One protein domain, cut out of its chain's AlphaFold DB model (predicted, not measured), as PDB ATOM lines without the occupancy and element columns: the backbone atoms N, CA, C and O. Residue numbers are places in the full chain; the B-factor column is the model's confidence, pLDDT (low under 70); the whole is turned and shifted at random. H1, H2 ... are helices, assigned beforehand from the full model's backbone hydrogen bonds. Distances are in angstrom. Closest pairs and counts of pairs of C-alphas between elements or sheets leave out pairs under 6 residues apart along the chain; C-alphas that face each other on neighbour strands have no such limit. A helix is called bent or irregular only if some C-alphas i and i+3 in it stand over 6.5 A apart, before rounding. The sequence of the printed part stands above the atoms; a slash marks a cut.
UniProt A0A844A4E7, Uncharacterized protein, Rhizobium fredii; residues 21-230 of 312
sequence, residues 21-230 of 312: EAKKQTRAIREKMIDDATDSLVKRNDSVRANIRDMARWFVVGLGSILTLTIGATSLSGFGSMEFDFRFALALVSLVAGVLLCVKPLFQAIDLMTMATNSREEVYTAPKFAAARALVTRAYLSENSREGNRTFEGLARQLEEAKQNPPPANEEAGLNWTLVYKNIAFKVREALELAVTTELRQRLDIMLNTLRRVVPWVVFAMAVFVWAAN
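AT A GLANCE: This is residues 21 to 230 of the 312 residues of an uncharacterized protein of Rhizobium fredii (UniProt A0A844A4E7). The model is a long rod built on two very long helices, H7 and H1, side by side; H3 folds back along one part of their length, and H4, H5 and H6 pack on H7a. H1, H3b and H7a form an up-and-down bundle, each running against the one before it in the chain. The printed part has 210 residues with seven named helices, H1 to H7 in order, and no named strand: all helix, extended, radius of gyration of the C-alphas 26.5 A, spans 91 by 29 by 25 A.

HOW THE PARTS SIT: The hub is H7, residues 171 to 229, assigned as one helix by its hydrogen bonds but bent, with C-alphas 213 and 216 6.6 A apart; its arms are H7a, residues 171 to 213, and H7b, residues 216 to 229. H1, residues 21 to 72, touches H7a with residues 27 to 52 alone, the same way at a shallow tilt of 17 degrees; the closest C-alphas, of Thr 38 and Phe 186, are 6.5 A apart. H3, residues 86 to 114, is likewise one helix by its hydrogen bonds but bent, with C-alphas 101 and 104 6.6 A apart, into H3a, residues 86 to 101, and H3b, residues 104 to 114. H3a touches H7b, closest at C-alphas 91 and 225, 4.5 A, and H3b touches H7a, closest at C-alphas 108 and 207, 6.1 A. H2, residues 75 to 80, touches H7b. H4, residues 120 to 125, and H5, residues 127 to 141, touch H7a; H5 is irregular, with C-alphas 128 and 131 7.4 A apart. H6, residues 152 to 164, forms a hairpin with H7a. Every O i to N i+4 pair is within hydrogen-bond range in H1, H2, H3a, H3b, H4, H6, H7a and H7b; in H5 it is 9 of 11.

IN THESE COORDINATES: H1 begins at C-alpha 21, (13.246, 14.707, 10.113), and spans 74.7 A. H7a spans 62.7 A; H7b ends at C-alpha 229, (36.840, -62.560, -12.121).

THE WHOLE: The C-alphas farthest apart, of Glu 21 and Glu 83, are 92.2 A apart. The printed part has no cut and no long link. Confidence is under 70 at 48 residues, among them 139 to 152 and 166 to 177.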
ATOM      1  N   GLU A  21      12.931  15.252  11.439       71.06
ATOM      2  CA  GLU A  21      13.246  14.707  10.113       71.06
ATOM      3  C   GLU A  21      14.604  13.998  10.066       71.06
ATOM      4  O   GLU A  21      14.696  12.877   9.558       71.06
ATOM      5  N   ALA A  22      15.645  14.574  10.676       71.38
ATOM      6  CA  ALA A  22      16.966  13.947  10.754       71.38
ATOM      7  C   ALA A  22      16.933  12.611  11.525       71.38
ATOM      8  O   ALA A  22      17.577  11.629  11.128       71.38
ATOM      9  N   LYS A  23      16.135  12.523  12.601       74.00
ATOM     10  CA  LYS A  23      15.907  11.266  13.339       74.00
ATOM     11  C   LYS A  23      15.151  10.235  12.498       74.00
ATOM     12  O   LYS A  23      15.517   9.059  12.535       74.00
ATOM     13  N   LYS A  24      14.135  10.651  11.731       73.38
ATOM     14  CA  LYS A  24      13.395   9.770  10.811       73.38
ATOM     15  C   LYS A  24      14.302   9.221   9.704       73.38
ATOM     16  O   LYS A  24      14.332   8.008   9.512       73.38
ATOM     17  N   GLN A  25      15.113  10.061   9.054       75.12
ATOM     18  CA  GLN A  25      16.082   9.621   8.038       75.12
ATOM     19  C   GLN A  25      17.121   8.646   8.600       75.12
ATOM     20  O   GLN A  25      17.344   7.582   8.023       75.12
ATOM     21  N   THR A  26      17.710   8.954   9.758       76.00
ATOM     22  CA  THR A  26      18.702   8.074  10.400       76.00
ATOM     23  C   THR A  26      18.106   6.700  10.739       76.00
ATOM     24  O   THR A  26      18.769   5.673  10.584       76.00
ATOM     25  N   ARG A  27      16.835   6.649  11.164       69.50
ATOM     26  CA  ARG A  27      16.125   5.388  11.437       69.50
ATOM     27  C   ARG A  27      15.782   4.613  10.165       69.50
ATOM     28  O   ARG A  27      15.991   3.406  10.149       69.50
ATOM     29  N   ALA A  28      15.348   5.286   9.099       75.56
ATOM     30  CA  ALA A  28      15.076   4.655   7.806       75.56
ATOM     31  C   ALA A  28      16.340   4.032   7.187       75.56
ATOM     32  O   ALA A  28      16.304   2.906   6.694       75.56
ATOM     33  N   ILE A  29      17.482   4.722   7.284       79.44
ATOM     34  CA  ILE A  29      18.788   4.182   6.876       79.44
ATOM     35  C   ILE A  29      19.113   2.916   7.678       79.44
ATOM     36  O   ILE A  29      19.560   1.920   7.112       79.44
ATOM     37  N   ARG A  30      18.850   2.925   8.988       75.94
ATOM     38  CA  ARG A  30      19.113   1.777   9.862       75.94
ATOM     39  C   ARG A  30      18.209   0.583   9.565       75.94
ATOM     40  O   ARG A  30      18.691  -0.542   9.593       75.94
ATOM     41  N   GLU A  31      16.931   0.813   9.273       77.19
ATOM     42  CA  GLU A  31      16.028  -0.249   8.818       77.19
ATOM     43  C   GLU A  31      16.518  -0.873   7.516       77.19
ATOM     44  O   GLU A  31      16.661  -2.090   7.451       77.19
ATOM     45  N   LYS A  32      16.868  -0.044   6.526       80.25
ATOM     46  CA  LYS A  32      17.407  -0.524   5.254       80.25
ATOM     47  C   LYS A  32      18.688  -1.342   5.450       80.25
ATOM     48  O   LYS A  32      18.824  -2.402   4.855       80.25
ATOM     49  N   MET A  33      19.590  -0.903   6.331       78.00
ATOM     50  CA  MET A  33      20.795  -1.671   6.673       78.00
ATOM     51  C   MET A  33      20.478  -3.041   7.288       78.00
ATOM     52  O   MET A  33      21.188  -4.001   7.000       78.00
ATOM     53  N   ILE A  34      19.444  -3.152   8.132       75.38
ATOM     54  CA  ILE A  34      19.019  -4.440   8.711       75.38
ATOM     55  C   ILE A  34      18.441  -5.344   7.617       75.38
ATOM     56  O   ILE A  34      18.774  -6.529   7.570       75.38
ATOM     57  N   ASP A  35      17.616  -4.796   6.727       77.88
ATOM     58  CA  ASP A  35      17.004  -5.548   5.629       77.88
ATOM     59  C   ASP A  35      18.088  -6.053   4.645       77.88
ATOM     60  O   ASP A  35      18.165  -7.256   4.379       77.88
ATOM     61  N   ASP A  36      19.025  -5.188   4.233       80.88
ATOM     62  CA  ASP A  36      20.169  -5.545   3.377       80.88
ATOM     63  C   ASP A  36      21.082  -6.597   4.044       80.88
ATOM     64  O   ASP A  36      21.523  -7.564   3.407       80.88
ATOM     65  N   ALA A  37      21.350  -6.457   5.349       77.81
ATOM     66  CA  ALA A  37      22.133  -7.429   6.111       77.81
ATOM     67  C   ALA A  37      21.432  -8.794   6.174       77.81
ATOM     68  O   ALA A  37      22.080  -9.828   5.988       77.81
ATOM     69  N   THR A  38      20.111  -8.804   6.373       76.56
ATOM     70  CA  THR A  38      19.288 -10.022   6.381       76.56
ATOM     71  C   THR A  38      19.393 -10.763   5.057       76.56
ATOM     72  O   THR A  38      19.697 -11.957   5.041       76.56
ATOM     73  N   ASP A  39      19.199 -10.053   3.948       78.44
ATOM     74  CA  ASP A  39      19.263 -10.632   2.610       78.44
ATOM     75  C   ASP A  39      20.655 -11.178   2.291       78.44
ATOM     76  O   ASP A  39      20.786 -12.276   1.742       78.44
ATOM     77  N   SER A  40      21.710 -10.455   2.675       79.75
ATOM     78  CA  SER A  40      23.087 -10.918   2.489       79.75
ATOM     79  C   SER A  40      23.376 -12.215   3.259       79.75
ATOM     80  O   SER A  40      24.042 -13.116   2.742       79.75
ATOM     81  N   LEU A  41      22.831 -12.351   4.473       78.56
ATOM     82  CA  LEU A  41      23.037 -13.504   5.343       78.56
ATOM     83  C   LEU A  41      22.303 -14.743   4.830       78.56
ATOM     84  O   LEU A  41      22.885 -15.830   4.790       78.56
ATOM     85  N   VAL A  42      21.054 -14.565   4.393       79.06
ATOM     86  CA  VAL A  42      20.243 -15.620   3.772       79.06
ATOM     87  C   VAL A  42      20.928 -16.117   2.502       79.06
ATOM     88  O   VAL A  42      21.214 -17.307   2.405       79.06
ATOM     89  N   LYS A  43      21.323 -15.211   1.595       80.62
ATOM     90  CA  LYS A  43      22.038 -15.569   0.357       80.62
ATOM     91  C   LYS A  43      23.330 -16.338   0.627       80.62
ATOM     92  O   LYS A  43      23.608 -17.334  -0.042       80.62
ATOM     93  N   ARG A  44      24.123 -15.906   1.615       80.19
ATOM     94  CA  ARG A  44      25.370 -16.589   1.992       80.19
ATOM     95  C   ARG A  44      25.105 -18.009   2.492       80.19
ATOM     96  O   ARG A  44      25.779 -18.941   2.058       80.19
ATOM     97  N   ASN A  45      24.140 -18.187   3.392       79.44
ATOM     98  CA  ASN A  45      23.832 -19.501   3.957       79.44
ATOM     99  C   ASN A  45      23.159 -20.423   2.928       79.44
ATOM    100  O   ASN A  45      23.479 -21.610   2.881       79.44
ATOM    101  N   ASP A  46      22.320 -19.887   2.041       81.94
ATOM    102  CA  ASP A  46      21.769 -20.620   0.898       81.94
ATOM    103  C   ASP A  46      22.862 -21.127  -0.038       81.94
ATOM    104  O   ASP A  46      22.851 -22.300  -0.406       81.94
ATOM    105  N   SER A  47      23.847 -20.285  -0.365       81.25
ATOM    106  CA  SER A  47      24.998 -20.691  -1.175       81.25
ATOM    107  C   SER A  47      25.789 -21.832  -0.523       81.25
ATOM    108  O   SER A  47      26.119 -22.812  -1.191       81.25
ATOM    109  N   VAL A  48      26.030 -21.768   0.794       81.75
ATOM    110  CA  VAL A  48      26.706 -22.850   1.532       81.75
ATOM    111  C   VAL A  48      25.892 -24.145   1.480       81.75
ATOM    112  O   VAL A  48      26.448 -25.199   1.176       81.75
ATOM    113  N   ARG A  49      24.581 -24.086   1.739       81.88
ATOM    114  CA  ARG A  49      23.698 -25.264   1.682       81.88
ATOM    115  C   ARG A  49      23.626 -25.865   0.280       81.88
ATOM    116  O   ARG A  49      23.665 -27.086   0.148       81.88
ATOM    117  N   ALA A  50      23.554 -25.026  -0.752       83.50
ATOM    118  CA  ALA A  50      23.577 -25.461  -2.143       83.50
ATOM    119  C   ALA A  50      24.879 -26.205  -2.466       83.50
ATOM    120  O   ALA A  50      24.825 -27.309  -2.998       83.50
ATOM    121  N   ASN A  51      26.026 -25.670  -2.040       84.00
ATOM    122  CA  ASN A  51      27.318 -26.319  -2.248       84.00
ATOM    123  C   ASN A  51      27.409 -27.685  -1.534       84.00
ATOM    124  O   ASN A  51      27.873 -28.660  -2.117       84.00
ATOM    125  N   ILE A  52      26.893 -27.799  -0.301       83.00
ATOM    126  CA  ILE A  52      26.826 -29.088   0.419       83.00
ATOM    127  C   ILE A  52      25.963 -30.101  -0.350       83.00
ATOM    128  O   ILE A  52      26.350 -31.262  -0.502       83.00
ATOM    129  N   ARG A  53      24.808 -29.667  -0.868       82.44
ATOM    130  CA  ARG A  53      23.918 -30.516  -1.671       82.44
ATOM    131  C   ARG A  53      24.575 -30.952  -2.980       82.44
ATOM    132  O   ARG A  53      24.452 -32.114  -3.362       82.44
ATOM    133  N   ASP A  54      25.282 -30.053  -3.655       84.62
ATOM    134  CA  ASP A  54      25.986 -30.372  -4.895       84.62
ATOM    135  C   ASP A  54      27.162 -31.323  -4.651       84.62
ATOM    136  O   ASP A  54      27.337 -32.268  -5.420       84.62
ATOM    137  N   MET A  55      27.897 -31.187  -3.540       83.94
ATOM    138  CA  MET A  55      28.881 -32.201  -3.138       83.94
ATOM    139  C   MET A  55      28.223 -33.571  -2.959       83.94
ATOM    140  O   MET A  55      28.706 -34.553  -3.524       83.94
ATOM    141  N   ALA A  56      27.097 -33.656  -2.239       82.06
ATOM    142  CA  ALA A  56      26.361 -34.913  -2.090       82.06
ATOM    143  C   ALA A  56      25.939 -35.498  -3.455       82.06
ATOM    144  O   ALA A  56      25.991 -36.714  -3.640       82.06
ATOM    145  N   ARG A  57      25.583 -34.653  -4.438       84.00
ATOM    146  CA  ARG A  57      25.233 -35.084  -5.809       84.00
ATOM    147  C   ARG A  57      26.404 -35.709  -6.522       84.00
ATOM    148  O   ARG A  57      26.272 -36.823  -7.025       84.00
ATOM    149  N   TRP A  58      27.551 -35.048  -6.499       84.44
ATOM    150  CA  TRP A  58      28.770 -35.601  -7.071       84.44
ATOM    151  C   TRP A  58      29.185 -36.912  -6.404       84.44
ATOM    152  O   TRP A  58      29.646 -37.814  -7.099       84.44
ATOM    153  N   PHE A  59      28.945 -37.077  -5.100       82.81
ATOM    154  CA  PHE A  59      29.179 -38.354  -4.422       82.81
ATOM    155  C   PHE A  59      28.261 -39.471  -4.919       82.81
ATOM    156  O   PHE A  59      28.758 -40.548  -5.239       82.81
ATOM    157  N   VAL A  60      26.949 -39.231  -5.018       83.06
ATOM    158  CA  VAL A  60      26.000 -40.236  -5.534       83.06
ATOM    159  C   VAL A  60      26.341 -40.613  -6.976       83.06
ATOM    160  O   VAL A  60      26.391 -41.797  -7.304       83.06
ATOM    161  N   VAL A  61      26.637 -39.621  -7.819       85.06
ATOM    162  CA  VAL A  61      27.027 -39.839  -9.219       85.06
ATOM    163  C   VAL A  61      28.348 -40.609  -9.312       85.06
ATOM    164  O   VAL A  61      28.438 -41.550 -10.095       85.06
ATOM    165  N   GLY A  62      29.351 -40.262  -8.501       84.00
ATOM    166  CA  GLY A  62      30.652 -40.935  -8.482       84.00
ATOM    167  C   GLY A  62      30.584 -42.383  -7.989       84.00
ATOM    168  O   GLY A  62      31.197 -43.269  -8.574       84.00
ATOM    169  N   LEU A  63      29.800 -42.658  -6.944       80.00
ATOM    170  CA  LEU A  63      29.551 -44.029  -6.481       80.00
ATOM    171  C   LEU A  63      28.794 -44.846  -7.531       80.00
ATOM    172  O   LEU A  63      29.163 -45.989  -7.804       80.00
ATOM    173  N   GLY A  64      27.770 -44.247  -8.144       79.06
ATOM    174  CA  GLY A  64      27.005 -44.868  -9.219       79.06
ATOM    175  C   GLY A  64      27.872 -45.200 -10.432       79.06
ATOM    176  O   GLY A  64      27.787 -46.309 -10.948       79.06
ATOM    177  N   SER A  65      28.753 -44.292 -10.859       82.31
ATOM    178  CA  SER A  65      29.628 -44.528 -12.011       82.31
ATOM    179  C   SER A  65      30.647 -45.635 -11.758       82.31
ATOM    180  O   SER A  65      30.845 -46.464 -12.639       82.31
ATOM    181  N   ILE A  66      31.237 -45.724 -10.561       75.38
ATOM    182  CA  ILE A  66      32.151 -46.821 -10.195       75.38
ATOM    183  C   ILE A  66      31.426 -48.170 -10.246       75.38
ATOM    184  O   ILE A  66      31.959 -49.135 -10.793       75.38
ATOM    185  N   LEU A  67      30.203 -48.241  -9.717       73.81
ATOM    186  CA  LEU A  67      29.373 -49.444  -9.773       73.81
ATOM    187  C   LEU A  67      29.040 -49.835 -11.214       73.81
ATOM    188  O   LEU A  67      29.284 -50.973 -11.605       73.81
ATOM    189  N   THR A  68      28.568 -48.887 -12.024       76.94
ATOM    190  CA  THR A  68      28.251 -49.124 -13.438       76.94
ATOM    191  C   THR A  68      29.488 -49.506 -14.243       76.94
ATOM    192  O   THR A  68      29.391 -50.362 -15.110       76.94
ATOM    193  N   LEU A  69      30.660 -48.935 -13.955       75.44
ATOM    194  CA  LEU A  69      31.918 -49.329 -14.594       75.44
ATOM    195  C   LEU A  69      32.350 -50.727 -14.160       75.44
ATOM    196  O   LEU A  69      32.788 -51.501 -14.995       75.44
ATOM    197  N   THR A  70      32.203 -51.084 -12.888       68.62
ATOM    198  CA  THR A  70      32.592 -52.417 -12.405       68.62
ATOM    199  C   THR A  70      31.671 -53.505 -12.962       68.62
ATOM    200  O   THR A  70      32.133 -54.593 -13.296       68.62
ATOM    201  N   ILE A  71      30.379 -53.194 -13.095       68.44
ATOM    202  CA  ILE A  71      29.361 -54.095 -13.646       68.44
ATOM    203  C   ILE A  71      29.406 -54.126 -15.182       68.44
ATOM    204  O   ILE A  71      29.204 -55.170 -15.790       68.44
ATOM    205  N   GLY A  72      29.639 -52.980 -15.818       63.72
ATOM    206  CA  GLY A  72      29.618 -52.816 -17.271       63.72
ATOM    207  C   GLY A  72      30.955 -53.095 -17.952       63.72
ATOM    208  O   GLY A  72      30.981 -53.322 -19.160       63.72
ATOM    209  N   ALA A  73      32.068 -53.091 -17.215       63.91
ATOM    210  CA  ALA A  73      33.354 -53.525 -17.740       63.91
ATOM    211  C   ALA A  73      33.394 -55.050 -17.906       63.91
ATOM    212  O   ALA A  73      32.692 -55.808 -17.236       63.91
ATOM    213  N   THR A  74      34.296 -55.490 -18.782       58.03
ATOM    214  CA  THR A  74      34.598 -56.882 -19.162       58.03
ATOM    215  C   THR A  74      34.699 -57.885 -18.005       58.03
ATOM    216  O   THR A  74      34.500 -59.079 -18.224       58.03
ATOM    217  N   SER A  75      34.941 -57.430 -16.775       65.00
ATOM    218  CA  SER A  75      34.955 -58.252 -15.561       65.00
ATOM    219  C   SER A  75      33.651 -59.014 -15.308       65.00
ATOM    220  O   SER A  75      33.704 -60.121 -14.783       65.00
ATOM    221  N   LEU A  76      32.484 -58.479 -15.689       65.69
ATOM    222  CA  LEU A  76      31.217 -59.197 -15.492       65.69
ATOM    223  C   LEU A  76      31.000 -60.294 -16.540       65.69
ATOM    224  O   LEU A  76      30.422 -61.334 -16.236       65.69
ATOM    225  N   SER A  77      31.525 -60.097 -17.752       65.88
ATOM    226  CA  SER A  77      31.608 -61.161 -18.755       65.88
ATOM    227  C   SER A  77      32.541 -62.284 -18.290       65.88
ATOM    228  O   SER A  77      32.183 -63.448 -18.430       65.88
ATOM    229  N   GLY A  78      33.680 -61.942 -17.669       66.69
ATOM    230  CA  GLY A  78      34.585 -62.912 -17.037       66.69
ATOM    231  C   GLY A  78      33.934 -63.662 -15.870       66.69
ATOM    232  O   GLY A  78      34.029 -64.883 -15.797       66.69
ATOM    233  N   PHE A  79      33.179 -62.956 -15.021       72.25
ATOM    234  CA  PHE A  79      32.384 -63.565 -13.950       72.25
ATOM    235  C   PHE A  79      31.310 -64.521 -14.491       72.25
ATOM    236  O   PHE A  79      31.125 -65.608 -13.954       72.25
ATOM    237  N   GLY A  80      30.627 -64.148 -15.579       70.62
ATOM    238  CA  GLY A  80      29.605 -64.982 -16.217       70.62
ATOM    239  C   GLY A  80      30.145 -66.250 -16.883       70.62
ATOM    240  O   GLY A  80      29.386 -67.195 -17.075       70.62
ATOM    241  N   SER A  81      31.438 -66.291 -17.215       72.00
ATOM    242  CA  SER A  81      32.105 -67.471 -17.779       72.00
ATOM    243  C   SER A  81      32.915 -68.272 -16.753       72.00
ATOM    244  O   SER A  81      33.634 -69.186 -17.151       72.00
ATOM    245  N   MET A  82      32.870 -67.918 -15.464       75.50
ATOM    246  CA  MET A  82      33.567 -68.674 -14.420       75.50
ATOM    247  C   MET A  82      32.835 -69.973 -14.087       75.50
ATOM    248  O   MET A  82      31.611 -70.011 -13.977       75.50
ATOM    249  N   GLU A  83      33.609 -71.031 -13.858       79.69
ATOM    250  CA  GLU A  83      33.113 -72.257 -13.239       79.69
ATOM    251  C   GLU A  83      32.810 -72.024 -11.749       79.69
ATOM    252  O   GLU A  83      33.399 -71.148 -11.114       79.69
ATOM    253  N   PHE A  84      31.895 -72.810 -11.173       84.19
ATOM    254  CA  PHE A  84      31.515 -72.716  -9.757       84.19
ATOM    255  C   PHE A  84      32.613 -73.264  -8.831       84.19
ATOM    256  O   PHE A  84      32.498 -74.356  -8.276       84.19
ATOM    257  N   ASP A  85      33.680 -72.490  -8.657       83.62
ATOM    258  CA  ASP A  85      34.833 -72.810  -7.821       83.62
ATOM    259  C   ASP A  85      34.991 -71.824  -6.638       83.62
ATOM    260  O   ASP A  85      34.146 -70.964  -6.364       83.62
ATOM    261  N   PHE A  86      36.100 -71.943  -5.900       86.56
ATOM    262  CA  PHE A  86      36.429 -71.013  -4.815       86.56
ATOM    263  C   PHE A  86      36.548 -69.559  -5.301       86.56
ATOM    264  O   PHE A  86      36.169 -68.634  -4.579       86.56
ATOM    265  N   ARG A  87      37.061 -69.334  -6.517       83.88
ATOM    266  CA  ARG A  87      37.249 -67.988  -7.061       83.88
ATOM    267  C   ARG A  87      35.913 -67.360  -7.433       83.88
ATOM    268  O   ARG A  87      35.739 -66.173  -7.172       83.88
ATOM    269  N   PHE A  88      34.965 -68.135  -7.958       86.00
ATOM    270  CA  PHE A  88      33.593 -67.690  -8.178       86.00
ATOM    271  C   PHE A  88      32.944 -67.248  -6.863       86.00
ATOM    272  O   PHE A  88      32.409 -66.141  -6.777       86.00
ATOM    273  N   ALA A  89      33.051 -68.066  -5.809       88.44
ATOM    274  CA  ALA A  89      32.526 -67.710  -4.492       88.44
ATOM    275  C   ALA A  89      33.183 -66.430  -3.943       88.44
ATOM    276  O   ALA A  89      32.492 -65.540  -3.445       88.44
ATOM    277  N   LEU A  90      34.504 -66.293  -4.086       89.75
ATOM    278  CA  LEU A  90      35.246 -65.103  -3.671       89.75
ATOM    279  C   LEU A  90      34.847 -63.853  -4.473       89.75
ATOM    280  O   LEU A  90      34.659 -62.784  -3.888       89.75
ATOM    281  N   ALA A  91      34.682 -63.971  -5.793       88.12
ATOM    282  CA  ALA A  91      34.221 -62.893  -6.664       88.12
ATOM    283  C   ALA A  91      32.804 -62.442  -6.280       88.12
ATOM    284  O   ALA A  91      32.560 -61.250  -6.105       88.12
ATOM    285  N   LEU A  92      31.887 -63.386  -6.055       89.44
ATOM    286  CA  LEU A  92      30.519 -63.086  -5.643       89.44
ATOM    287  C   LEU A  92      30.476 -62.394  -4.273       89.44
ATOM    288  O   LEU A  92      29.834 -61.354  -4.122       89.44
ATOM    289  N   VAL A  93      31.177 -62.940  -3.274       92.50
ATOM    290  CA  VAL A  93      31.196 -62.382  -1.912       92.50
ATOM    291  C   VAL A  93      31.841 -60.998  -1.895       92.50
ATOM    292  O   VAL A  93      31.316 -60.098  -1.244       92.50
ATOM    293  N   SER A  94      32.942 -60.797  -2.623       90.19
ATOM    294  CA  SER A  94      33.600 -59.487  -2.710       90.19
ATOM    295  C   SER A  94      32.739 -58.451  -3.432       90.19
ATOM    296  O   SER A  94      32.636 -57.321  -2.952       90.19
ATOM    297  N   LEU A  95      32.035 -58.832  -4.502       88.19
ATOM    298  CA  LEU A  95      31.080 -57.958  -5.184       88.19
ATOM    299  C   LEU A  95      29.930 -57.548  -4.252       88.19
ATOM    300  O   LEU A  95      29.648 -56.358  -4.099       88.19
ATOM    301  N   VAL A  96      29.301 -58.517  -3.580       90.50
ATOM    302  CA  VAL A  96      28.203 -58.271  -2.629       90.50
ATOM    303  C   VAL A  96      28.682 -57.399  -1.468       90.50
ATOM    304  O   VAL A  96      28.021 -56.421  -1.121       90.50
ATOM    305  N   ALA A  97      29.850 -57.695  -0.895       91.31
ATOM    306  CA  ALA A  97      30.441 -56.893   0.172       91.31
ATOM    307  C   ALA A  97      30.723 -55.455  -0.290       91.31
ATOM    308  O   ALA A  97      30.380 -54.510   0.420       91.31
ATOM    309  N   GLY A  98      31.278 -55.276  -1.493       87.19
ATOM    310  CA  GLY A  98      31.516 -53.965  -2.095       87.19
ATOM    311  C   GLY A  98      30.230 -53.150  -2.250       87.19
ATOM    312  O   GLY A  98      30.197 -51.982  -1.869       87.19
ATOM    313  N   VAL A  99      29.145 -53.774  -2.723       86.81
ATOM    314  CA  VAL A  99      27.821 -53.136  -2.828       86.81
ATOM    315  C   VAL A  99      27.275 -52.761  -1.448       86.81
ATOM    316  O   VAL A  99      26.851 -51.623  -1.245       86.81
ATOM    317  N   LEU A 100      27.306 -53.684  -0.483       89.94
ATOM    318  CA  LEU A 100      26.777 -53.458   0.867       89.94
ATOM    319  C   LEU A 100      27.503 -52.322   1.594       89.94
ATOM    320  O   LEU A 100      26.871 -51.513   2.275       89.94
ATOM    321  N   LEU A 101      28.818 -52.215   1.406       89.25
ATOM    322  CA  LEU A 101      29.623 -51.125   1.950       89.25
ATOM    323  C   LEU A 101      29.180 -49.751   1.419       89.25
ATOM    324  O   LEU A 101      29.210 -48.770   2.163       89.25
ATOM    325  N   CYS A 102      28.694 -49.677   0.180       86.38
ATOM    326  CA  CYS A 102      28.208 -48.445  -0.445       86.38
ATOM    327  C   CYS A 102      26.809 -48.006   0.030       86.38
ATOM    328  O   CYS A 102      26.460 -46.835  -0.111       86.38
ATOM    329  N   VAL A 103      26.011 -48.899   0.628       88.06
ATOM    330  CA  VAL A 103      24.617 -48.610   1.022       88.06
ATOM    331  C   VAL A 103      24.538 -47.484   2.055       88.06
ATOM    332  O   VAL A 103      23.790 -46.522   1.892       88.06
ATOM    333  N   LYS A 104      25.339 -47.571   3.120       87.69
ATOM    334  CA  LYS A 104      25.338 -46.577   4.203       87.69
ATOM    335  C   LYS A 104      25.701 -45.155   3.735       87.69
ATOM    336  O   LYS A 104      24.930 -44.244   4.041       87.69
ATOM    337  N   PRO A 105      26.827 -44.918   3.028       85.31
ATOM    338  CA  PRO A 105      27.149 -43.579   2.539       85.31
ATOM    339  C   PRO A 105      26.124 -43.071   1.515       85.31
ATOM    340  O   PRO A 105      25.846 -41.875   1.497       85.31
ATOM    341  N   LEU A 106      25.502 -43.955   0.725       85.19
ATOM    342  CA  LEU A 106      24.438 -43.571  -0.205       85.19
ATOM    343  C   LEU A 106      23.202 -43.033   0.530       85.19
ATOM    344  O   LEU A 106      22.705 -41.965   0.181       85.19
ATOM    345  N   PHE A 107      22.749 -43.713   1.587       86.50
ATOM    346  CA  PHE A 107      21.647 -43.216   2.420       86.50
ATOM    347  C   PHE A 107      21.963 -41.856   3.050       86.50
ATOM    348  O   PHE A 107      21.115 -40.967   3.038       86.50
ATOM    349  N   GLN A 108      23.187 -41.665   3.553       84.44
ATOM    350  CA  GLN A 108      23.625 -40.381   4.116       84.44
ATOM    351  C   GLN A 108      23.650 -39.259   3.066       84.44
ATOM    352  O   GLN A 108      23.263 -38.130   3.359       84.44
ATOM    353  N   ALA A 109      24.074 -39.563   1.838       82.69
ATOM    354  CA  ALA A 109      24.084 -38.597   0.745       82.69
ATOM    355  C   ALA A 109      22.664 -38.218   0.289       82.69
ATOM    356  O   ALA A 109      22.396 -37.041   0.052       82.69
ATOM    357  N   ILE A 110      21.742 -39.187   0.208       82.19
ATOM    358  CA  ILE A 110      20.327 -38.931  -0.112       82.19
ATOM    359  C   ILE A 110      19.698 -38.033   0.956       82.19
ATOM    360  O   ILE A 110      19.058 -37.048   0.608       82.19
ATOM    361  N   ASP A 111      19.929 -38.323   2.236       82.12
ATOM    362  CA  ASP A 111      19.413 -37.532   3.361       82.12
ATOM    363  C   ASP A 111      19.918 -36.072   3.337       82.12
ATOM    364  O   ASP A 111      19.165 -35.131   3.593       82.12
ATOM    365  N   LEU A 112      21.171 -35.849   2.920       81.44
ATOM    366  CA  LEU A 112      21.705 -34.501   2.674       81.44
ATOM    367  C   LEU A 112      21.035 -33.794   1.485       81.44
ATOM    368  O   LEU A 112      20.873 -32.571   1.505       81.44
ATOM    369  N   MET A 113      20.639 -34.528   0.442       75.00
ATOM    370  CA  MET A 113      19.967 -33.940  -0.721       75.00
ATOM    371  C   MET A 113      18.515 -33.574  -0.464       75.00
ATOM    372  O   MET A 113      18.062 -32.529  -0.939       75.00
ATOM    373  N   THR A 114      17.794 -34.446   0.235       71.31
ATOM    374  CA  THR A 114      16.346 -34.352   0.442       71.31
ATOM    375  C   THR A 114      15.964 -33.413   1.577       71.31
ATOM    376  O   THR A 114      14.774 -33.171   1.772       71.31
ATOM    377  N   MET A 115      16.935 -32.828   2.292       63.62
ATOM    378  CA  MET A 115      16.663 -31.790   3.283       63.62
ATOM    379  C   MET A 115      15.975 -30.581   2.628       63.62
ATOM    380  O   MET A 115      16.603 -29.720   1.997       63.62
ATOM    381  N   ALA A 116      14.655 -30.553   2.793       55.97
ATOM    382  CA  ALA A 116      13.785 -29.438   2.480       55.97
ATOM    383  C   ALA A 116      13.941 -28.318   3.520       55.97
ATOM    384  O   ALA A 116      14.537 -28.487   4.587       55.97
ATOM    385  N   THR A 117      13.401 -27.149   3.187       60.50
ATOM    386  CA  THR A 117      13.282 -25.981   4.065       60.50
ATOM    387  C   THR A 117      12.581 -26.359   5.371       60.50
ATOM    388  O   THR A 117      11.359 -26.487   5.400       60.50
ATOM    389  N   ASN A 118      13.350 -26.562   6.445       67.44
ATOM    390  CA  ASN A 118      12.796 -26.852   7.769       67.44
ATOM    391  C   ASN A 118      12.019 -25.626   8.269       67.44
ATOM    392  O   ASN A 118      12.482 -24.488   8.133       67.44
ATOM    393  N   SER A 119      10.844 -25.852   8.853       64.75
ATOM    394  CA  SER A 119      10.065 -24.760   9.447       64.75
ATOM    395  C   SER A 119      10.766 -24.217  10.699       64.75
ATOM    396  O   SER A 119      11.536 -24.929  11.345       64.75
ATOM    397  N   ARG A 120      10.503 -22.955  11.079       66.44
ATOM    398  CA  ARG A 120      11.082 -22.376  12.312       66.44
ATOM    399  C   ARG A 120      10.801 -23.256  13.528       66.44
ATOM    400  O   ARG A 120      11.716 -23.535  14.296       66.44
ATOM    401  N   GLU A 121       9.559 -23.711  13.652       68.50
ATOM    402  CA  GLU A 121       9.098 -24.547  14.760       68.50
ATOM    403  C   GLU A 121       9.881 -25.857  14.849       68.50
ATOM    404  O   GLU A 121      10.306 -26.276  15.924       68.50
ATOM    405  N   GLU A 122      10.163 -26.470  13.701       74.88
ATOM    406  CA  GLU A 122      10.939 -27.702  13.624       74.88
ATOM    407  C   GLU A 122      12.388 -27.500  14.083       74.88
ATOM    408  O   GLU A 122      12.937 -28.351  14.779       74.88
ATOM    409  N   VAL A 123      13.005 -26.357  13.766       73.31
ATOM    410  CA  VAL A 123      14.369 -26.040  14.227       73.31
ATOM    411  C   VAL A 123      14.421 -25.840  15.747       73.31
ATOM    412  O   VAL A 123      15.407 -26.221  16.386       73.31
ATOM    413  N   TYR A 124      13.357 -25.293  16.342       72.19
ATOM    414  CA  TYR A 124      13.264 -25.075  17.789       72.19
ATOM    415  C   TYR A 124      12.904 -26.325  18.584       72.19
ATOM    416  O   TYR A 124      13.369 -26.475  19.710       72.19
ATOM    417  N   THR A 125      12.092 -27.223  18.040       74.81
ATOM    418  CA  THR A 125      11.520 -28.330  18.821       74.81
ATOM    419  C   THR A 125      12.154 -29.673  18.490       74.81
ATOM    420  O   THR A 125      12.301 -30.515  19.377       74.81
ATOM    421  N   ALA A 126      12.604 -29.885  17.249       78.12
ATOM    422  CA  ALA A 126      13.028 -31.211  16.836       78.12
ATOM    423  C   ALA A 126      14.357 -31.629  17.503       78.12
ATOM    424  O   ALA A 126      15.306 -30.832  17.597       78.12
ATOM    425  N   PRO A 127      14.473 -32.906  17.921       79.56
ATOM    426  CA  PRO A 127      15.673 -33.426  18.575       79.56
ATOM    427  C   PRO A 127      16.889 -33.428  17.644       79.56
ATOM    428  O   PRO A 127      18.009 -33.229  18.108       79.56
ATOM    429  N   LYS A 128      16.677 -33.555  16.324       75.69
ATOM    430  CA  LYS A 128      17.751 -33.508  15.318       75.69
ATOM    431  C   LYS A 128      18.577 -32.217  15.377       75.69
ATOM    432  O   LYS A 128      19.759 -32.259  15.098       75.69
ATOM    433  N   PHE A 129      17.997 -31.100  15.818       79.44
ATOM    434  CA  PHE A 129      18.703 -29.819  15.923       79.44
ATOM    435  C   PHE A 129      19.310 -29.543  17.303       79.44
ATOM    436  O   PHE A 129      19.868 -28.467  17.505       79.44
ATOM    437  N   ALA A 130      19.201 -30.446  18.283       78.25
ATOM    438  CA  ALA A 130      19.658 -30.180  19.651       78.25
ATOM    439  C   ALA A 130      21.160 -29.837  19.718       78.25
ATOM    440  O   ALA A 130      21.550 -28.856  20.355       78.25
ATOM    441  N   ALA A 131      22.000 -30.591  19.000       75.81
ATOM    442  CA  ALA A 131      23.444 -30.359  18.946       75.81
ATOM    443  C   ALA A 131      23.795 -29.038  18.240       75.81
ATOM    444  O   ALA A 131      24.610 -28.260  18.739       75.81
ATOM    445  N   ALA A 132      23.137 -28.749  17.112       77.62
ATOM    446  CA  ALA A 132      23.308 -27.494  16.389       77.62
ATOM    447  C   ALA A 132      22.877 -26.280  17.235       77.62
ATOM    448  O   ALA A 132      23.612 -25.296  17.319       77.62
ATOM    449  N   ARG A 133      21.738 -26.368  17.936       79.00
ATOM    450  CA  ARG A 133      21.259 -25.324  18.858       79.00
ATOM    451  C   ARG A 133      22.246 -25.068  19.990       79.00
ATOM    452  O   ARG A 133      22.526 -23.909  20.287       79.00
ATOM    453  N   ALA A 134      22.803 -26.117  20.594       77.19
ATOM    454  CA  ALA A 134      23.800 -25.986  21.654       77.19
ATOM    455  C   ALA A 134      25.085 -25.298  21.157       77.19
ATOM    456  O   ALA A 134      25.613 -24.413  21.833       77.19
ATOM    457  N   LEU A 135      25.554 -25.646  19.953       74.12
ATOM    458  CA  LEU A 135      26.727 -25.018  19.340       74.12
ATOM    459  C   LEU A 135      26.502 -23.544  19.014       74.12
ATOM    460  O   LEU A 135      27.331 -22.721  19.389       74.12
ATOM    461  N   VAL A 136      25.384 -23.193  18.375       76.25
ATOM    462  CA  VAL A 136      25.068 -21.785  18.075       76.25
ATOM    463  C   VAL A 136      24.865 -20.996  19.370       76.25
ATOM    464  O   VAL A 136      25.340 -19.870  19.498       76.25
ATOM    465  N   THR A 137      24.238 -21.601  20.376       74.38
ATOM    466  CA  THR A 137      24.079 -20.982  21.696       74.38
ATOM    467  C   THR A 137      25.435 -20.650  22.319       74.38
ATOM    468  O   THR A 137      25.677 -19.510  22.715       74.38
ATOM    469  N   ARG A 138      26.358 -21.619  22.343       72.38
ATOM    470  CA  ARG A 138      27.692 -21.438  22.923       72.38
ATOM    471  C   ARG A 138      28.547 -20.457  22.121       72.38
ATOM    472  O   ARG A 138      29.125 -19.562  22.719       72.38
ATOM    473  N   ALA A 139      28.621 -20.615  20.802       67.06
ATOM    474  CA  ALA A 139      29.568 -19.891  19.953       67.06
ATOM    475  C   ALA A 139      29.076 -18.517  19.472       67.06
ATOM    476  O   ALA A 139      29.885 -17.709  19.036       67.06
ATOM    477  N   TYR A 140      27.765 -18.258  19.491       66.31
ATOM    478  CA  TYR A 140      27.197 -17.047  18.891       66.31
ATOM    479  C   TYR A 140      26.305 -16.265  19.862       66.31
ATOM    480  O   TYR A 140      26.413 -15.043  19.959       66.31
ATOM    481  N   LEU A 141      25.447 -16.947  20.627       68.38
ATOM    482  CA  LEU A 141      24.493 -16.271  21.515       68.38
ATOM    483  C   LEU A 141      25.083 -15.901  22.879       68.38
ATOM    484  O   LEU A 141      24.716 -14.864  23.431       68.38
ATOM    485  N   SER A 142      25.999 -16.705  23.424       62.19
ATOM    486  CA  SER A 142      26.539 -16.482  24.771       62.19
ATOM    487  C   SER A 142      27.477 -15.266  24.872       62.19
ATOM    488  O   SER A 142      27.454 -14.564  25.884       62.19
ATOM    489  N   GLU A 143      28.230 -14.971  23.806       57.78
ATOM    490  CA  GLU A 143      29.247 -13.906  23.761       57.78
ATOM    491  C   GLU A 143      28.691 -12.538  23.320       57.78
ATOM    492  O   GLU A 143      29.138 -11.504  23.808       57.78
ATOM    493  N   ASN A 144      27.670 -12.509  22.452       53.91
ATOM    494  CA  ASN A 144      27.227 -11.285  21.761       53.91
ATOM    495  C   ASN A 144      25.854 -10.741  22.206       53.91
ATOM    496  O   ASN A 144      25.239  -9.933  21.495       53.91
ATOM    497  N   SER A 145      25.315 -11.172  23.353       50.81
ATOM    498  CA  SER A 145      23.926 -10.854  23.706       50.81
ATOM    499  C   SER A 145      23.671 -10.485  25.180       50.81
ATOM    500  O   SER A 145      24.291 -11.010  26.107       50.81
ATOM    501  N   ARG A 146      22.740  -9.533  25.394       55.75
ATOM    502  CA  ARG A 146      22.156  -9.198  26.714       55.75
ATOM    503  C   ARG A 146      21.457 -10.437  27.291       55.75
ATOM    504  O   ARG A 146      20.935 -11.229  26.517       55.75
ATOM    505  N   GLU A 147      21.395 -10.563  28.617       55.06
ATOM    506  CA  GLU A 147      21.035 -11.789  29.366       55.06
ATOM    507  C   GLU A 147      19.848 -12.609  28.819       55.06
ATOM    508  O   GLU A 147      19.935 -13.833  28.799       55.06
ATOM    509  N   GLY A 148      18.790 -11.979  28.291       53.88
ATOM    510  CA  GLY A 148      17.629 -12.680  27.713       53.88
ATOM    511  C   GLY A 148      17.821 -13.307  26.318       53.88
ATOM    512  O   GLY A 148      16.972 -14.074  25.884       53.88
ATOM    513  N   ASN A 149      18.922 -13.015  25.619       56.12
ATOM    514  CA  ASN A 149      19.219 -13.476  24.252       56.12
ATOM    515  C   ASN A 149      20.329 -14.538  24.192       56.12
ATOM    516  O   ASN A 149      20.765 -14.923  23.107       56.12
ATOM    517  N   ARG A 150      20.800 -15.006  25.354       62.59
ATOM    518  CA  ARG A 150      21.940 -15.927  25.459       62.59
ATOM    519  C   ARG A 150      21.614 -17.358  25.068       62.59
ATOM    520  O   ARG A 150      22.536 -18.152  24.934       62.59
ATOM    521  N   THR A 151      20.337 -17.687  24.887       65.31
ATOM    522  CA  THR A 151      19.869 -19.025  24.522       65.31
ATOM    523  C   THR A 151      18.875 -18.972  23.370       65.31
ATOM    524  O   THR A 151      18.160 -17.986  23.176       65.31
ATOM    525  N   PHE A 152      18.818 -20.068  22.614       67.88
ATOM    526  CA  PHE A 152      17.860 -20.256  21.524       67.88
ATOM    527  C   PHE A 152      16.398 -20.117  22.003       67.88
ATOM    528  O   PHE A 152      15.586 -19.489  21.329       67.88
ATOM    529  N   GLU A 153      16.075 -20.640  23.191       71.00
ATOM    530  CA  GLU A 153      14.746 -20.515  23.811       71.00
ATOM    531  C   GLU A 153      14.427 -19.082  24.257       71.00
ATOM    532  O   GLU A 153      13.306 -18.617  24.057       71.00
ATOM    533  N   GLY A 154      15.405 -18.352  24.807       69.69
ATOM    534  CA  GLY A 154      15.225 -16.951  25.202       69.69
ATOM    535  C   GLY A 154      14.907 -16.044  24.010       69.69
ATOM    536  O   GLY A 154      14.012 -15.204  24.086       69.69
ATOM    537  N   LEU A 155      15.564 -16.288  22.873       69.94
ATOM    538  CA  LEU A 155      15.303 -15.595  21.605       69.94
ATOM    539  C   LEU A 155      13.909 -15.889  21.034       69.94
ATOM    540  O   LEU A 155      13.230 -14.969  20.579       69.94
ATOM    541  N   ALA A 156      13.472 -17.151  21.071       71.06
ATOM    542  CA  ALA A 156      12.126 -17.531  20.642       71.06
ATOM    543  C   ALA A 156      11.055 -16.864  21.517       71.06
ATOM    544  O   ALA A 156      10.101 -16.282  21.001       71.06
ATOM    545  N   ARG A 157      11.262 -16.879  22.838       74.75
ATOM    546  CA  ARG A 157      10.361 -16.266  23.812       74.75
ATOM    547  C   ARG A 157      10.259 -14.750  23.635       74.75
ATOM    548  O   ARG A 157       9.149 -14.237  23.604       74.75
ATOM    549  N   GLN A 158      11.374 -14.043  23.431       70.69
ATOM    550  CA  GLN A 158      11.346 -12.597  23.166       70.69
ATOM    551  C   GLN A 158      10.609 -12.241  21.874       70.69
ATOM    552  O   GLN A 158       9.939 -11.214  21.814       70.69
ATOM    553  N   LEU A 159      10.727 -13.067  20.830       73.50
ATOM    554  CA  LEU A 159      10.004 -12.828  19.584       73.50
ATOM    555  C   LEU A 159       8.491 -13.005  19.768       73.50
ATOM    556  O   LEU A 159       7.723 -12.204  19.238       73.50
ATOM    557  N   GLU A 160       8.060 -14.023  20.511       75.88
ATOM    558  CA  GLU A 160       6.641 -14.226  20.825       75.88
ATOM    559  C   GLU A 160       6.096 -13.140  21.759       75.88
ATOM    560  O   GLU A 160       5.042 -12.571  21.479       75.88
ATOM    561  N   GLU A 161       6.845 -12.756  22.796       73.75
ATOM    562  CA  GLU A 161       6.492 -11.636  23.680       73.75
ATOM    563  C   GLU A 161       6.366 -10.322  22.896       73.75
ATOM    564  O   GLU A 161       5.462  -9.526  23.158       73.75
ATOM    565  N   ALA A 162       7.218 -10.119  21.887       68.25
ATOM    566  CA  ALA A 162       7.130  -8.976  20.995       68.25
ATOM    567  C   ALA A 162       5.876  -9.028  20.104       68.25
ATOM    568  O   ALA A 162       5.161  -8.039  19.978       68.25
ATOM    569  N   LYS A 163       5.549 -10.178  19.510       74.81
ATOM    570  CA  LYS A 163       4.323 -10.307  18.702       74.81
ATOM    571  C   LYS A 163       3.049 -10.066  19.515       74.81
ATOM    572  O   LYS A 163       2.095  -9.513  18.977       74.81
ATOM    573  N   GLN A 164       3.026 -10.508  20.771       75.75
ATOM    574  CA  GLN A 164       1.835 -10.462  21.624       75.75
ATOM    575  C   GLN A 164       1.590  -9.086  22.248       75.75
ATOM    576  O   GLN A 164       0.439  -8.746  22.509       75.75
ATOM    577  N   ASN A 165       2.639  -8.284  22.448       70.94
ATOM    578  CA  ASN A 165       2.540  -6.961  23.064       70.94
ATOM    579  C   ASN A 165       3.046  -5.849  22.127       70.94
ATOM    580  O   ASN A 165       4.057  -5.208  22.431       70.94
ATOM    581  N   PRO A 166       2.373  -5.589  20.989       66.25
ATOM    582  CA  PRO A 166       2.682  -4.410  20.198       66.25
ATOM    583  C   PRO A 166       2.345  -3.148  21.021       66.25
ATOM    584  O   PRO A 166       1.272  -3.076  21.625       66.25
ATOM    585  N   PRO A 167       3.233  -2.143  21.082       62.31
ATOM    586  CA  PRO A 167       2.947  -0.895  21.768       62.31
ATOM    587  C   PRO A 167       1.803  -0.135  21.079       62.31
ATOM    588  O   PRO A 167       1.517  -0.372  19.901       62.31
ATOM    589  N   PRO A 168       1.147   0.790  21.802       61.16
ATOM    590  CA  PRO A 168       0.053   1.586  21.259       61.16
ATOM    591  C   PRO A 168       0.476   2.371  20.002       61.16
ATOM    592  O   PRO A 168       1.644   2.717  19.818       61.16
ATOM    593  N   ALA A 169      -0.493   2.626  19.116       57.81
ATOM    594  CA  ALA A 169      -0.311   3.116  17.743       57.81
ATOM    595  C   ALA A 169       0.126   4.595  17.611       57.81
ATOM    596  O   ALA A 169      -0.125   5.237  16.594       57.81
ATOM    597  N   ASN A 170       0.767   5.168  18.625       64.94
ATOM    598  CA  ASN A 170       1.386   6.485  18.543       64.94
ATOM    599  C   ASN A 170       2.604   6.406  17.604       64.94
ATOM    600  O   ASN A 170       3.480   5.572  17.814       64.94
ATOM    601  N   GLU A 171       2.681   7.277  16.588       59.72
ATOM    602  CA  GLU A 171       3.660   7.188  15.483       59.72
ATOM    603  C   GLU A 171       5.117   7.012  15.953       59.72
ATOM    604  O   GLU A 171       5.855   6.196  15.403       59.72
ATOM    605  N   GLU A 172       5.547   7.711  17.008       61.16
ATOM    606  CA  GLU A 172       6.922   7.597  17.519       61.16
ATOM    607  C   GLU A 172       7.206   6.290  18.278       61.16
ATOM    608  O   GLU A 172       8.327   5.769  18.216       61.16
ATOM    609  N   ALA A 173       6.207   5.757  18.988       57.72
ATOM    610  CA  ALA A 173       6.301   4.488  19.711       57.72
ATOM    611  C   ALA A 173       6.192   3.301  18.742       57.72
ATOM    612  O   ALA A 173       6.984   2.363  18.832       57.72
ATOM    613  N   GLY A 174       5.291   3.402  17.760       56.88
ATOM    614  CA  GLY A 174       5.109   2.443  16.676       56.88
ATOM    615  C   GLY A 174       6.350   2.297  15.797       56.88
ATOM    616  O   GLY A 174       6.792   1.177  15.583       56.88
ATOM    617  N   LEU A 175       6.990   3.394  15.357       59.16
ATOM    618  CA  LEU A 175       8.218   3.310  14.544       59.16
ATOM    619  C   LEU A 175       9.437   2.769  15.316       59.16
ATOM    620  O   LEU A 175      10.245   2.025  14.761       59.16
ATOM    621  N   ASN A 176       9.609   3.137  16.591       67.00
ATOM    622  CA  ASN A 176      10.686   2.571  17.417       67.00
ATOM    623  C   ASN A 176      10.488   1.071  17.648       67.00
ATOM    624  O   ASN A 176      11.455   0.307  17.662       67.00
ATOM    625  N   TRP A 177       9.235   0.654  17.807       65.56
ATOM    626  CA  TRP A 177       8.872  -0.741  17.940       65.56
ATOM    627  C   TRP A 177       9.216  -1.559  16.704       65.56
ATOM    628  O   TRP A 177       9.820  -2.621  16.842       65.56
ATOM    629  N   THR A 178       8.922  -1.054  15.502       70.50
ATOM    630  CA  THR A 178       9.278  -1.737  14.250       70.50
ATOM    631  C   THR A 178      10.775  -2.009  14.176       70.50
ATOM    632  O   THR A 178      11.179  -3.112  13.822       70.50
ATOM    633  N   LEU A 179      11.608  -1.044  14.576       69.88
ATOM    634  CA  LEU A 179      13.063  -1.195  14.594       69.88
ATOM    635  C   LEU A 179      13.529  -2.244  15.623       69.88
ATOM    636  O   LEU A 179      14.402  -3.062  15.323       69.88
ATOM    637  N   VAL A 180      12.957  -2.240  16.833       70.44
ATOM    638  CA  VAL A 180      13.265  -3.227  17.885       70.44
ATOM    639  C   VAL A 180      12.838  -4.628  17.447       70.44
ATOM    640  O   VAL A 180      13.641  -5.559  17.510       70.44
ATOM    641  N   TYR A 181      11.618  -4.761  16.930       71.62
ATOM    642  CA  TYR A 181      11.086  -6.005  16.390       71.62
ATOM    643  C   TYR A 181      11.927  -6.520  15.218       71.62
ATOM    644  O   TYR A 181      12.333  -7.679  15.237       71.62
ATOM    645  N   LYS A 182      12.269  -5.669  14.237       72.38
ATOM    646  CA  LYS A 182      13.142  -6.028  13.102       72.38
ATOM    647  C   LYS A 182      14.510  -6.520  13.576       72.38
ATOM    648  O   LYS A 182      15.007  -7.514  13.059       72.38
ATOM    649  N   ASN A 183      15.101  -5.886  14.588       70.75
ATOM    650  CA  ASN A 183      16.396  -6.300  15.130       70.75
ATOM    651  C   ASN A 183      16.326  -7.660  15.859       70.75
ATOM    652  O   ASN A 183      17.197  -8.509  15.678       70.75
ATOM    653  N   ILE A 184      15.274  -7.904  16.650       69.56
ATOM    654  CA  ILE A 184      15.045  -9.211  17.296       69.56
ATOM    655  C   ILE A 184      14.777 -10.283  16.231       69.56
ATOM    656  O   ILE A 184      15.394 -11.346  16.248       69.56
ATOM    657  N   ALA A 185      13.912  -9.988  15.259       70.69
ATOM    658  CA  ALA A 185      13.591 -10.883  14.155       70.69
ATOM    659  C   ALA A 185      14.821 -11.222  13.298       70.69
ATOM    660  O   ALA A 185      14.961 -12.374  12.882       70.69
ATOM    661  N   PHE A 186      15.725 -10.260  13.079       75.81
ATOM    662  CA  PHE A 186      17.009 -10.476  12.415       75.81
ATOM    663  C   PHE A 186      17.874 -11.472  13.190       75.81
ATOM    664  O   PHE A 186      18.274 -12.484  12.624       75.81
ATOM    665  N   LYS A 187      18.081 -11.260  14.497       70.94
ATOM    666  CA  LYS A 187      18.872 -12.176  15.340       70.94
ATOM    667  C   LYS A 187      18.290 -13.585  15.398       70.94
ATOM    668  O   LYS A 187      19.032 -14.561  15.325       70.94
ATOM    669  N   VAL A 188      16.963 -13.700  15.488       73.19
ATOM    670  CA  VAL A 188      16.266 -14.993  15.417       73.19
ATOM    671  C   VAL A 188      16.524 -15.667  14.073       73.19
ATOM    672  O   VAL A 188      16.850 -16.852  14.028       73.19
ATOM    673  N   ARG A 189      16.386 -14.928  12.970       77.44
ATOM    674  CA  ARG A 189      16.617 -15.466  11.628       77.44
ATOM    675  C   ARG A 189      18.068 -15.899  11.447       77.44
ATOM    676  O   ARG A 189      18.300 -16.994  10.959       77.44
ATOM    677  N   GLU A 190      19.022 -15.094  11.888       77.06
ATOM    678  CA  GLU A 190      20.443 -15.421  11.833       77.06
ATOM    679  C   GLU A 190      20.771 -16.693  12.622       77.06
ATOM    680  O   GLU A 190      21.389 -17.606  12.073       77.06
ATOM    681  N   ALA A 191      20.290 -16.802  13.864       74.06
ATOM    682  CA  ALA A 191      20.488 -17.988  14.691       74.06
ATOM    683  C   ALA A 191      19.896 -19.247  14.034       74.06
ATOM    684  O   ALA A 191      20.563 -20.282  13.973       74.06
ATOM    685  N   LEU A 192      18.676 -19.157  13.497       79.06
ATOM    686  CA  LEU A 192      18.008 -20.252  12.786       79.06
ATOM    687  C   LEU A 192      18.781 -20.696  11.543       79.06
ATOM    688  O   LEU A 192      19.033 -21.888  11.365       79.06
ATOM    689  N   GLU A 193      19.187 -19.750  10.699       79.50
ATOM    690  CA  GLU A 193      19.942 -20.046   9.482       79.50
ATOM    691  C   GLU A 193      21.302 -20.685   9.809       79.50
ATOM    692  O   GLU A 193      21.724 -21.639   9.146       79.50
ATOM    693  N   LEU A 194      21.964 -20.220  10.874       79.50
ATOM    694  CA  LEU A 194      23.190 -20.820  11.402       79.50
ATOM    695  C   LEU A 194      22.957 -22.239  11.924       79.50
ATOM    696  O   LEU A 194      23.753 -23.124  11.612       79.50
ATOM    697  N   ALA A 195      21.884 -22.489  12.676       79.19
ATOM    698  CA  ALA A 195      21.582 -23.814  13.216       79.19
ATOM    699  C   ALA A 195      21.307 -24.831  12.101       79.19
ATOM    700  O   ALA A 195      21.886 -25.917  12.108       79.19
ATOM    701  N   VAL A 196      20.510 -24.458  11.094       82.25
ATOM    702  CA  VAL A 196      20.254 -25.313   9.924       82.25
ATOM    703  C   VAL A 196      21.548 -25.593   9.161       82.25
ATOM    704  O   VAL A 196      21.830 -26.737   8.811       82.25
ATOM    705  N   THR A 197      22.371 -24.568   8.930       81.12
ATOM    706  CA  THR A 197      23.653 -24.731   8.225       81.12
ATOM    707  C   THR A 197      24.635 -25.599   9.019       81.12
ATOM    708  O   THR A 197      25.371 -26.395   8.437       81.12
ATOM    709  N   THR A 198      24.642 -25.475  10.347       82.62
ATOM    710  CA  THR A 198      25.505 -26.264  11.238       82.62
ATOM    711  C   THR A 198      25.089 -27.731  11.257       82.62
ATOM    712  O   THR A 198      25.955 -28.592  11.151       82.62
ATOM    713  N   GLU A 199      23.789 -28.023  11.306       83.12
ATOM    714  CA  GLU A 199      23.269 -29.392  11.192       83.12
ATOM    715  C   GLU A 199      23.670 -30.035   9.855       83.12
ATOM    716  O   GLU A 199      24.184 -31.154   9.828       83.12
ATOM    717  N   LEU A 200      23.520 -29.309   8.736       82.88
ATOM    718  CA  LEU A 200      23.973 -29.791   7.425       82.88
ATOM    719  C   LEU A 200      25.480 -30.080   7.405       82.88
ATOM    720  O   LEU A 200      25.897 -31.100   6.857       82.88
ATOM    721  N   ARG A 201      26.302 -29.214   8.013       83.75
ATOM    722  CA  ARG A 201      27.749 -29.453   8.132       83.75
ATOM    723  C   ARG A 201      28.064 -30.686   8.969       83.75
ATOM    724  O   ARG A 201      28.861 -31.502   8.532       83.75
ATOM    725  N   GLN A 202      27.419 -30.860  10.119       85.19
ATOM    726  CA  GLN A 202      27.636 -32.038  10.963       85.19
ATOM    727  C   GLN A 202      27.305 -33.334  10.219       85.19
ATOM    728  O   GLN A 202      28.059 -34.303  10.293       85.19
ATOM    729  N   ARG A 203      26.211 -33.353   9.450       84.12
ATOM    730  CA  ARG A 203      25.863 -34.500   8.602       84.12
ATOM    731  C   ARG A 203      26.877 -34.728   7.489       84.12
ATOM    732  O   ARG A 203      27.247 -35.877   7.249       84.12
ATOM    733  N   LEU A 204      27.360 -33.660   6.852       85.06
ATOM    734  CA  LEU A 204      28.438 -33.753   5.871       85.06
ATOM    735  C   LEU A 204      29.703 -34.353   6.498       85.06
ATOM    736  O   LEU A 204      30.275 -35.273   5.924       85.06
ATOM    737  N   ASP A 205      30.101 -33.915   7.691       86.88
ATOM    738  CA  ASP A 205      31.272 -34.448   8.395       86.88
ATOM    739  C   ASP A 205      31.100 -35.929   8.759       86.88
ATOM    740  O   ASP A 205      32.031 -36.726   8.617       86.88
ATOM    741  N   ILE A 206      29.898 -36.336   9.183       87.31
ATOM    742  CA  ILE A 206      29.563 -37.747   9.423       87.31
ATOM    743  C   ILE A 206      29.673 -38.553   8.123       87.31
ATOM    744  O   ILE A 206      30.238 -39.653   8.134       87.31
ATOM    745  N   MET A 207      29.171 -38.018   7.007       86.56
ATOM    746  CA  MET A 207      29.265 -38.651   5.692       86.56
ATOM    747  C   MET A 207      30.726 -38.778   5.244       86.56
ATOM    748  O   MET A 207      31.156 -39.869   4.878       86.56
ATOM    749  N   LEU A 208      31.521 -37.709   5.345       87.25
ATOM    750  CA  LEU A 208      32.943 -37.702   4.989       87.25
ATOM    751  C   LEU A 208      33.758 -38.668   5.855       87.25
ATOM    752  O   LEU A 208      34.587 -39.415   5.335       87.25
ATOM    753  N   ASN A 209      33.497 -38.724   7.162       90.31
ATOM    754  CA  ASN A 209      34.141 -39.691   8.052       90.31
ATOM    755  C   ASN A 209      33.736 -41.132   7.738       90.31
ATOM    756  O   ASN A 209      34.570 -42.037   7.813       90.31
ATOM    757  N   THR A 210      32.471 -41.355   7.376       88.81
ATOM    758  CA  THR A 210      31.995 -42.668   6.932       88.81
ATOM    759  C   THR A 210      32.707 -43.069   5.641       88.81
ATOM    760  O   THR A 210      33.284 -44.151   5.582       88.81
ATOM    761  N   LEU A 211      32.773 -42.174   4.653       85.44
ATOM    762  CA  LEU A 211      33.479 -42.389   3.389       85.44
ATOM    763  C   LEU A 211      34.959 -42.693   3.603       85.44
ATOM    764  O   LEU A 211      35.454 -43.685   3.078       85.44
ATOM    765  N   ARG A 212      35.658 -41.910   4.430       89.81
ATOM    766  CA  ARG A 212      37.080 -42.133   4.730       89.81
ATOM    767  C   ARG A 212      37.351 -43.538   5.272       89.81
ATOM    768  O   ARG A 212      38.413 -44.095   5.016       89.81
ATOM    769  N   ARG A 213      36.401 -44.108   6.017       90.88
ATOM    770  CA  ARG A 213      36.502 -45.473   6.545       90.88
ATOM    771  C   ARG A 213      36.085 -46.524   5.524       90.88
ATOM    772  O   ARG A 213      36.704 -47.573   5.495       90.88
ATOM    773  N   VAL A 214      35.054 -46.262   4.724       88.38
ATOM    774  CA  VAL A 214      34.423 -47.239   3.823       88.38
ATOM    775  C   VAL A 214      35.149 -47.364   2.482       88.38
ATOM    776  O   VAL A 214      35.324 -48.477   1.996       88.38
ATOM    777  N   VAL A 215      35.604 -46.254   1.893       88.25
ATOM    778  CA  VAL A 215      36.223 -46.226   0.554       88.25
ATOM    779  C   VAL A 215      37.403 -47.200   0.425       88.25
ATOM    780  O   VAL A 215      37.413 -47.943  -0.555       88.25
ATOM    781  N   PRO A 216      38.351 -47.295   1.382       91.88
ATOM    782  CA  PRO A 216      39.437 -48.272   1.288       91.88
ATOM    783  C   PRO A 216      38.938 -49.719   1.180       91.88
ATOM    784  O   PRO A 216      39.484 -50.500   0.407       91.88
ATOM    785  N   TRP A 217      37.869 -50.065   1.904       92.69
ATOM    786  CA  TRP A 217      37.274 -51.401   1.858       92.69
ATOM    787  C   TRP A 217      36.520 -51.663   0.560       92.69
ATOM    788  O   TRP A 217      36.589 -52.772   0.046       92.69
ATOM    789  N   VAL A 218      35.841 -50.654   0.009       88.12
ATOM    790  CA  VAL A 218      35.206 -50.762  -1.312       88.12
ATOM    791  C   VAL A 218      36.270 -51.005  -2.378       88.12
ATOM    792  O   VAL A 218      36.141 -51.943  -3.156       88.12
ATOM    793  N   VAL A 219      37.353 -50.223  -2.381       88.25
ATOM    794  CA  VAL A 219      38.468 -50.401  -3.327       88.25
ATOM    795  C   VAL A 219      39.092 -51.787  -3.177       88.25
ATOM    796  O   VAL A 219      39.309 -52.466  -4.177       88.25
ATOM    797  N   PHE A 220      39.332 -52.234  -1.943       91.56
ATOM    798  CA  PHE A 220      39.855 -53.571  -1.675       91.56
ATOM    799  C   PHE A 220      38.919 -54.672  -2.192       91.56
ATOM    800  O   PHE A 220      39.362 -55.564  -2.909       91.56
ATOM    801  N   ALA A 221      37.621 -54.588  -1.891       89.62
ATOM    802  CA  ALA A 221      36.627 -55.551  -2.355       89.62
ATOM    803  C   ALA A 221      36.552 -55.596  -3.890       89.62
ATOM    804  O   ALA A 221      36.550 -56.678  -4.471       89.62
ATOM    805  N   MET A 222      36.577 -54.437  -4.557       86.56
ATOM    806  CA  MET A 222      36.576 -54.375  -6.021       86.56
ATOM    807  C   MET A 222      37.873 -54.913  -6.629       86.56
ATOM    808  O   MET A 222      37.824 -55.593  -7.649       86.56
ATOM    809  N   ALA A 223      39.027 -54.681  -6.002       87.56
ATOM    810  CA  ALA A 223      40.291 -55.263  -6.446       87.56
ATOM    811  C   ALA A 223      40.271 -56.799  -6.350       87.56
ATOM    812  O   ALA A 223      40.682 -57.477  -7.293       87.56
ATOM    813  N   VAL A 224      39.736 -57.345  -5.252       89.62
ATOM    814  CA  VAL A 224      39.541 -58.795  -5.080       89.62
ATOM    815  C   VAL A 224      38.583 -59.344  -6.137       89.62
ATOM    816  O   VAL A 224      38.898 -60.358  -6.755       89.62
ATOM    817  N   PHE A 225      37.462 -58.663  -6.392       88.31
ATOM    818  CA  PHE A 225      36.515 -59.048  -7.439       88.31
ATOM    819  C   PHE A 225      37.185 -59.093  -8.813       88.31
ATOM    820  O   PHE A 225      37.107 -60.110  -9.493       88.31
ATOM    821  N   VAL A 226      37.890 -58.028  -9.209       85.19
ATOM    822  CA  VAL A 226      38.559 -57.949 -10.518       85.19
ATOM    823  C   VAL A 226      39.620 -59.038 -10.667       85.19
ATOM    824  O   VAL A 226      39.694 -59.658 -11.724       85.19
ATOM    825  N   TRP A 227      40.411 -59.297  -9.625       86.12
ATOM    826  CA  TRP A 227      41.423 -60.357  -9.626       86.12
ATOM    827  C   TRP A 227      40.808 -61.763  -9.706       86.12
ATOM    828  O   TRP A 227      41.314 -62.643 -10.407       86.12
ATOM    829  N   ALA A 228      39.705 -61.988  -8.993       85.88
ATOM    830  CA  ALA A 228      39.015 -63.268  -9.004       85.88
ATOM    831  C   ALA A 228      38.324 -63.513 -10.355       85.88
ATOM    832  O   ALA A 228      38.507 -64.590 -10.916       85.88
ATOM    833  N   ALA A 229      37.618 -62.505 -10.881       81.81
ATOM    834  CA  ALA A 229      36.840 -62.560 -12.121       81.81
ATOM    835  C   ALA A 229      37.689 -62.522 -13.402       81.81
ATOM    836  O   ALA A 229      37.239 -62.994 -14.443       81.81
ATOM    837  N   ASN A 230      38.912 -61.985 -13.340       77.81
ATOM    838  CA  ASN A 230      39.872 -62.005 -14.443       77.81
ATOM    839  C   ASN A 230      41.140 -62.753 -14.013       77.81
ATOM    840  O   ASN A 230      42.152 -62.117 -13.693       77.81
TER     841      ASN A 230